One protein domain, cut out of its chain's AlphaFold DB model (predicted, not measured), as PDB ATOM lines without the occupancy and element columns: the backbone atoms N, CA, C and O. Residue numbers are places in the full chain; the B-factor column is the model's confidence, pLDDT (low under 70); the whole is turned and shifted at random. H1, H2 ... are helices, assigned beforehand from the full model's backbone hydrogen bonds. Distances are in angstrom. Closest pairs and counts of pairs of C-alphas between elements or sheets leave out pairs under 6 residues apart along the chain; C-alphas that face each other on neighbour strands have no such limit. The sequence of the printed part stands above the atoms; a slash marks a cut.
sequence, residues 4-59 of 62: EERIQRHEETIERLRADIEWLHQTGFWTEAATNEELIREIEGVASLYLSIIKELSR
ATOM      1  N   GLU A   4      96.475 139.993 135.142       70.12
ATOM      2  CA  GLU A   4      96.433 139.452 136.506       70.12
ATOM      3  C   GLU A   4      95.031 139.569 137.121       70.12
ATOM      4  O   GLU A   4      94.514 138.598 137.668       70.12
ATOM      5  N   GLU A   5      94.363 140.715 136.954       73.69
ATOM      6  CA  GLU A   5      92.981 140.907 137.416       73.69
ATOM      7  C   GLU A   5      91.992 139.965 136.699       73.69
ATOM      8  O   GLU A   5      90.984 139.551 137.275       73.69
ATOM      9  N   ARG A   6      92.273 139.594 135.440       72.81
ATOM     10  CA  ARG A   6      91.480 138.604 134.690       72.81
ATOM     11  C   ARG A   6      91.691 137.191 135.213       72.81
ATOM     12  O   ARG A   6      90.707 136.480 135.399       72.81
ATOM     13  N   ILE A   7      92.942 136.805 135.466       75.75
ATOM     14  CA  ILE A   7      93.284 135.504 136.060       75.75
ATOM     15  C   ILE A   7      92.575 135.356 137.405       75.75
ATOM     16  O   ILE A   7      91.833 134.395 137.593       75.75
ATOM     17  N   GLN A   8      92.701 136.354 138.280       75.62
ATOM     18  CA  GLN A   8      92.103 136.324 139.611       75.62
ATOM     19  C   GLN A   8      90.576 136.177 139.562       75.62
ATOM     20  O   GLN A   8      89.998 135.339 140.249       75.62
ATOM     21  N   ARG A   9      89.902 136.919 138.676       74.19
ATOM     22  CA  ARG A   9      88.452 136.785 138.485       74.19
ATOM     23  C   ARG A   9      88.044 135.379 138.025       74.19
ATOM     24  O   ARG A   9      86.973 134.891 138.396       74.19
ATOM     25  N   HIS A  10      88.853 134.734 137.187       73.88
ATOM     26  CA  HIS A  10      88.593 133.363 136.752       73.88
ATOM     27  C   HIS A  10      88.818 132.353 137.877       73.88
ATOM     28  O   HIS A  10      87.997 131.450 138.028       73.88
ATOM     29  N   GLU A  11      89.851 132.533 138.696       74.62
ATOM     30  CA  GLU A  11      90.087 131.715 139.891       74.62
ATOM     31  C   GLU A  11      88.907 131.803 140.872       74.62
ATOM     32  O   GLU A  11      88.360 130.771 141.260       74.62
ATOM     33  N   GLU A  12      88.414 133.012 141.158       78.75
ATOM     34  CA  GLU A  12      87.224 133.231 141.998       78.75
ATOM     35  C   GLU A  12      85.960 132.575 141.415       78.75
ATOM     36  O   GLU A  12      85.110 132.048 142.138       78.75
ATOM     37  N   THR A  13      85.820 132.600 140.086       74.38
ATOM     38  CA  THR A  13      84.695 131.955 139.396       74.38
ATOM     39  C   THR A  13      84.771 130.434 139.541       74.38
ATOM     40  O   THR A  13      83.756 129.792 139.808       74.38
ATOM     41  N   ILE A  14      85.967 129.855 139.412       76.00
ATOM     42  CA  ILE A  14      86.194 128.415 139.579       76.00
ATOM     43  C   ILE A  14      85.927 127.984 141.026       76.00
ATOM     44  O   ILE A  14      85.310 126.941 141.237       76.00
ATOM     45  N   GLU A  15      86.342 128.770 142.021       75.44
ATOM     46  CA  GLU A  15      86.063 128.465 143.430       75.44
ATOM     47  C   GLU A  15      84.565 128.441 143.739       75.44
ATOM     48  O   GLU A  15      84.096 127.514 144.399       75.44
ATOM     49  N   ARG A  16      83.793 129.398 143.211       70.50
ATOM     50  CA  ARG A  16      82.329 129.397 143.368       70.50
ATOM     51  C   ARG A  16      81.685 128.169 142.739       70.50
ATOM     52  O   ARG A  16      80.888 127.507 143.393       70.50
ATOM     53  N   LEU A  17      82.090 127.812 141.520       73.31
ATOM     54  CA  LEU A  17      81.580 126.615 140.848       73.31
ATOM     55  C   LEU A  17      81.902 125.334 141.630       73.31
ATOM     56  O   LEU A  17      81.068 124.439 141.711       73.31
ATOM     57  N   ARG A  18      83.088 125.244 142.245       76.12
ATOM     58  CA  ARG A  18      83.442 124.114 143.120       76.12
ATOM     59  C   ARG A  18      82.552 124.050 144.359       76.12
ATOM     60  O   ARG A  18      82.085 122.965 144.692       76.12
ATOM     61  N   ALA A  19      82.296 125.188 145.001       73.94
ATOM     62  CA  ALA A  19      81.405 125.260 146.157       73.94
ATOM     63  C   ALA A  19      79.964 124.854 145.798       73.94
ATOM     64  O   ALA A  19      79.334 124.117 146.554       73.94
ATOM     65  N   ASP A  20      79.475 125.267 144.628       67.44
ATOM     66  CA  ASP A  20      78.147 124.895 144.133       67.44
ATOM     67  C   ASP A  20      78.052 123.389 143.831       67.44
ATOM     68  O   ASP A  20      77.080 122.742 144.216       67.44
ATOM     69  N   ILE A  21      79.079 122.796 143.207       72.19
ATOM     70  CA  ILE A  21      79.154 121.341 142.970       72.19
ATOM     71  C   ILE A  21      79.140 120.574 144.294       72.19
ATOM     72  O   ILE A  21      78.408 119.596 144.443       72.19
ATOM     73  N   GLU A  22      79.934 121.013 145.266       75.62
ATOM     74  CA  GLU A  22      79.999 120.366 146.572       75.62
ATOM     75  C   GLU A  22      78.671 120.493 147.333       75.62
ATOM     76  O   GLU A  22      78.200 119.519 147.922       75.62
ATOM     77  N   TRP A  23      77.999 121.641 147.230       75.69
ATOM     78  CA  TRP A  23      76.647 121.829 147.753       75.69
ATOM     79  C   TRP A  23      75.627 120.889 147.089       75.69
ATOM     80  O   TRP A  23      74.822 120.267 147.788       75.69
ATOM     81  N   LEU A  24      75.675 120.719 145.764       67.44
ATOM     82  CA  LEU A  24      74.809 119.778 145.035       67.44
ATOM     83  C   LEU A  24      75.048 118.320 145.468       67.44
ATOM     84  O   LEU A  24      74.090 117.559 145.627       67.44
ATOM     85  N   HIS A  25      76.308 117.947 145.710       66.38
ATOM     86  CA  HIS A  25      76.685 116.640 146.258       66.38
ATOM     87  C   HIS A  25      76.147 116.429 147.680       66.38
ATOM     88  O   HIS A  25      75.593 115.371 147.979       66.38
ATOM     89  N   GLN A  26      76.289 117.422 148.561       73.25
ATOM     90  CA  GLN A  26      75.888 117.318 149.970       73.25
ATOM     91  C   GLN A  26      74.369 117.325 150.169       73.25
ATOM     92  O   GLN A  26      73.859 116.670 151.076       73.25
ATOM     93  N   THR A  27      73.635 118.059 149.333       70.50
ATOM     94  CA  THR A  27      72.172 118.177 149.442       70.50
ATOM     95  C   THR A  27      71.412 117.015 148.803       70.50
ATOM     96  O   THR A  27      70.189 116.955 148.916       70.50
ATOM     97  N   GLY A  28      72.108 116.088 148.134       56.56
ATOM     98  CA  GLY A  28      71.475 114.991 147.400       56.56
ATOM     99  C   GLY A  28      70.683 115.454 146.172       56.56
ATOM    100  O   GLY A  28      69.968 114.653 145.578       56.56
ATOM    101  N   PHE A  29      70.819 116.728 145.773       52.09
ATOM    102  CA  PHE A  29      70.239 117.272 144.540       52.09
ATOM    103  C   PHE A  29      70.975 116.767 143.287       52.09
ATOM    104  O   PHE A  29      70.500 116.940 142.167       52.09
ATOM    105  N   TRP A  30      72.102 116.075 143.476       55.97
ATOM    106  CA  TRP A  30      72.759 115.216 142.493       55.97
ATOM    107  C   TRP A  30      71.936 113.944 142.219       55.97
ATOM    108  O   TRP A  30      72.416 112.818 142.339       55.97
ATOM    109  N   THR A  31      70.646 114.089 141.926       50.66
ATOM    110  CA  THR A  31      69.817 112.951 141.532       50.66
ATOM    111  C   THR A  31      70.285 112.446 140.172       50.66
ATOM    112  O   THR A  31      70.483 113.243 139.257       50.66
ATOM    113  N   GLU A  32      70.454 111.128 140.082       54.22
ATOM    114  CA  GLU A  32      70.933 110.274 138.985       54.22
ATOM    115  C   GLU A  32      70.158 110.427 137.651       54.22
ATOM    116  O   GLU A  32      69.652 109.457 137.092       54.22
ATOM    117  N   ALA A  33      70.020 111.648 137.136       55.44
ATOM    118  CA  ALA A  33      69.136 111.983 136.020       55.44
ATOM    119  C   ALA A  33      69.868 112.510 134.777       55.44
ATOM    120  O   ALA A  33      69.204 112.878 133.815       55.44
ATOM    121  N   ALA A  34      71.205 112.552 134.775       59.69
ATOM    122  CA  ALA A  34      71.963 112.913 133.583       59.69
ATOM    123  C   ALA A  34      72.312 111.650 132.791       59.69
ATOM    124  O   ALA A  34      73.037 110.770 133.257       59.69
ATOM    125  N   THR A  35      71.789 111.558 131.577       67.81
ATOM    126  CA  THR A  35      72.225 110.568 130.595       67.81
ATOM    127  C   THR A  35      73.717 110.754 130.292       67.81
ATOM    128  O   THR A  35      74.265 111.851 130.413       67.81
ATOM    129  N   ASN A  36      74.396 109.694 129.846       60.94
ATOM    130  CA  ASN A  36      75.804 109.788 129.431       60.94
ATOM    131  C   ASN A  36      76.039 110.907 128.398       60.94
ATOM    132  O   ASN A  36      77.110 111.499 128.362       60.94
ATOM    133  N   GLU A  37      75.036 111.207 127.575       64.06
ATOM    134  CA  GLU A  37      75.081 112.254 126.556       64.06
ATOM    135  C   GLU A  37      75.089 113.667 127.165       64.06
ATOM    136  O   GLU A  37      75.807 114.545 126.688       64.06
ATOM    137  N   GLU A  38      74.361 113.877 128.264       67.00
ATOM    138  CA  GLU A  38      74.390 115.127 129.030       67.00
ATOM    139  C   GLU A  38      75.725 115.298 129.754       67.00
ATOM    140  O   GLU A  38      76.321 116.369 129.686       67.00
ATOM    141  N   LEU A  39      76.263 114.227 130.345       62.84
ATOM    142  CA  LEU A  39      77.593 114.260 130.962       62.84
ATOM    143  C   LEU A  39      78.693 114.601 129.948       62.84
ATOM    144  O   LEU A  39      79.565 115.419 130.238       62.84
ATOM    145  N   ILE A  40      78.646 114.010 128.751       65.69
ATOM    146  CA  ILE A  40      79.596 114.316 127.672       65.69
ATOM    147  C   ILE A  40      79.482 115.786 127.260       65.69
ATOM    148  O   ILE A  40      80.503 116.461 127.154       65.69
ATOM    149  N   ARG A  41      78.261 116.305 127.095       70.56
ATOM    150  CA  ARG A  41      78.033 117.699 126.695       70.56
ATOM    151  C   ARG A  41      78.559 118.697 127.730       70.56
ATOM    152  O   ARG A  41      79.173 119.695 127.353       70.56
ATOM    153  N   GLU A  42      78.366 118.420 129.016       76.62
ATOM    154  CA  GLU A  42      78.908 119.256 130.093       76.62
ATOM    155  C   GLU A  42      80.445 119.215 130.120       76.62
ATOM    156  O   GLU A  42      81.098 120.257 130.215       76.62
ATOM    157  N   ILE A  43      81.047 118.033 129.942       70.69
ATOM    158  CA  ILE A  43      82.508 117.880 129.850       70.69
ATOM    159  C   ILE A  43      83.071 118.655 128.647       70.69
ATOM    160  O   ILE A  43      84.076 119.357 128.782       70.69
ATOM    161  N   GLU A  44      82.425 118.573 127.483       66.31
ATOM    162  CA  GLU A  44      82.805 119.329 126.284       66.31
ATOM    163  C   GLU A  44      82.689 120.846 126.503       66.31
ATOM    164  O   GLU A  44      83.573 121.606 126.089       66.31
ATOM    165  N   GLY A  45      81.646 121.295 127.210       75.19
ATOM    166  CA  GLY A  45      81.460 122.693 127.599       75.19
ATOM    167  C   GLY A  45      82.593 123.215 128.487       75.19
ATOM    168  O   GLY A  45      83.184 124.262 128.201       75.19
ATOM    169  N   VAL A  46      82.965 122.450 129.515       79.44
ATOM    170  CA  VAL A  46      84.080 122.785 130.415       79.44
ATOM    171  C   VAL A  46      85.418 122.793 129.667       79.44
ATOM    172  O   VAL A  46      86.206 123.730 129.821       79.44
ATOM    173  N   ALA A  47      85.675 121.807 128.803       67.88
ATOM    174  CA  ALA A  47      86.894 121.755 127.993       67.88
ATOM    175  C   ALA A  47      87.029 122.974 127.059       67.88
ATOM    176  O   ALA A  47      88.118 123.541 126.919       67.88
ATOM    177  N   SER A  48      85.922 123.424 126.463       71.50
ATOM    178  CA  SER A  48      85.880 124.629 125.626       71.50
ATOM    179  C   SER A  48      86.219 125.898 126.417       71.50
ATOM    180  O   SER A  48      87.021 126.722 125.960       71.50
ATOM    181  N   LEU A  49      85.688 126.032 127.638       78.00
ATOM    182  CA  LEU A  49      86.006 127.147 128.536       78.00
ATOM    183  C   LEU A  49      87.498 127.184 128.887       78.00
ATOM    184  O   LEU A  49      88.129 128.236 128.756       78.00
ATOM    185  N   TYR A  50      88.091 126.041 129.240       74.81
ATOM    186  CA  TYR A  50      89.528 125.955 129.514       74.81
ATOM    187  C   TYR A  50      90.383 126.322 128.298       74.81
ATOM    188  O   TYR A  50      91.341 127.084 128.429       74.81
ATOM    189  N   LEU A  51      90.027 125.849 127.101       71.38
ATOM    190  CA  LEU A  51      90.725 126.225 125.868       71.38
ATOM    191  C   LEU A  51      90.633 127.728 125.584       71.38
ATOM    192  O   LEU A  51      91.602 128.321 125.106       71.38
ATOM    193  N   SER A  52      89.487 128.347 125.870       71.69
ATOM    194  CA  SER A  52      89.303 129.793 125.731       71.69
ATOM    195  C   SER A  52      90.221 130.565 126.681       71.69
ATOM    196  O   SER A  52      90.940 131.462 126.238       71.69
ATOM    197  N   ILE A  53      90.281 130.155 127.951       77.25
ATOM    198  CA  ILE A  53      91.172 130.746 128.960       77.25
ATOM    199  C   ILE A  53      92.637 130.598 128.534       77.25
ATOM    200  O   ILE A  53      93.376 131.576 128.528       77.25
ATOM    201  N   ILE A  54      93.063 129.411 128.093       75.19
ATOM    202  CA  ILE A  54      94.443 129.201 127.628       75.19
ATOM    203  C   ILE A  54      94.765 130.125 126.451       75.19
ATOM    204  O   ILE A  54      95.821 130.750 126.449       75.19
ATOM    205  N   LYS A  55      93.874 130.263 125.461       74.38
ATOM    206  CA  LYS A  55      94.082 131.172 124.318       74.38
ATOM    207  C   LYS A  55      94.177 132.634 124.741       74.38
ATOM    208  O   LYS A  55      94.932 133.399 124.145       74.38
ATOM    209  N   GLU A  56      93.393 133.016 125.736       76.81
ATOM    210  CA  GLU A  56      93.385 134.356 126.299       76.81
ATOM    211  C   GLU A  56      94.686 134.672 127.041       76.81
ATOM    212  O   GLU A  56      95.265 135.733 126.816       76.81
ATOM    213  N   LEU A  57      95.175 133.733 127.855       71.62
ATOM    214  CA  LEU A  57      96.418 133.860 128.621       71.62
ATOM    215  C   LEU A  57      97.678 133.673 127.767       71.62
ATOM    216  O   LEU A  57      98.728 134.215 128.089       71.62
ATOM    217  N   SER A  58      97.579 132.923 126.668       72.88
ATOM    218  CA  SER A  58      98.692 132.670 125.741       72.88
ATOM    219  C   SER A  58      98.805 133.724 124.639       72.88
ATOM    220  O   SER A  58      99.683 133.616 123.780       72.88
ATOM    221  N   ARG A  59      97.915 134.728 124.604       71.94
ATOM    222  CA  ARG A  59      98.072 135.844 123.668       71.94
ATOM    223  C   ARG A  59      99.318 136.638 124.076       71.94
ATOM    224  O   ARG A  59      99.373 137.089 125.219       71.94
TER     225      ARG A  59
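What this domain is: This is residues 4 to 59 of the 62 residues of an uncharacterized protein of Neorhizobium sp. SOG26 (UniProt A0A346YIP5). Two long helices, H1 and H2, make a flat, open U: H1 runs out, a nine-residue link turns the backbone round, and H2 runs back alongside with a gap between them. They come nearest toward the open end of the U. The printed part has 56 residues with two named helices, H1 then H2, and no named strand, and its class is all helix. It is loose, with a radius of gyration of the C-alphas of 14.1 A, and spans 40 by 23 by 6 A.

Where its parts are: H1, residues 4 to 26, begins at C-alpha 4 (96.433, 139.452, 136.506) and is 33.1 A long. H2, residues 36 to 57, is 31.7 A long and ends at C-alpha 57 (96.418, 133.860, 128.621).

How they stand to each other: H1 and H2 are near each other, their closest C-alphas 8.2 A apart. In both helices every O i to N i+4 pair is within hydrogen-bond range.

The domain as a whole: The C-alphas farthest apart, of Gly 28 and Arg 59, are 41.3 A apart. The printed part has no cut, and the link is short. Residues 28 to 40 are among those with pLDDT under 70.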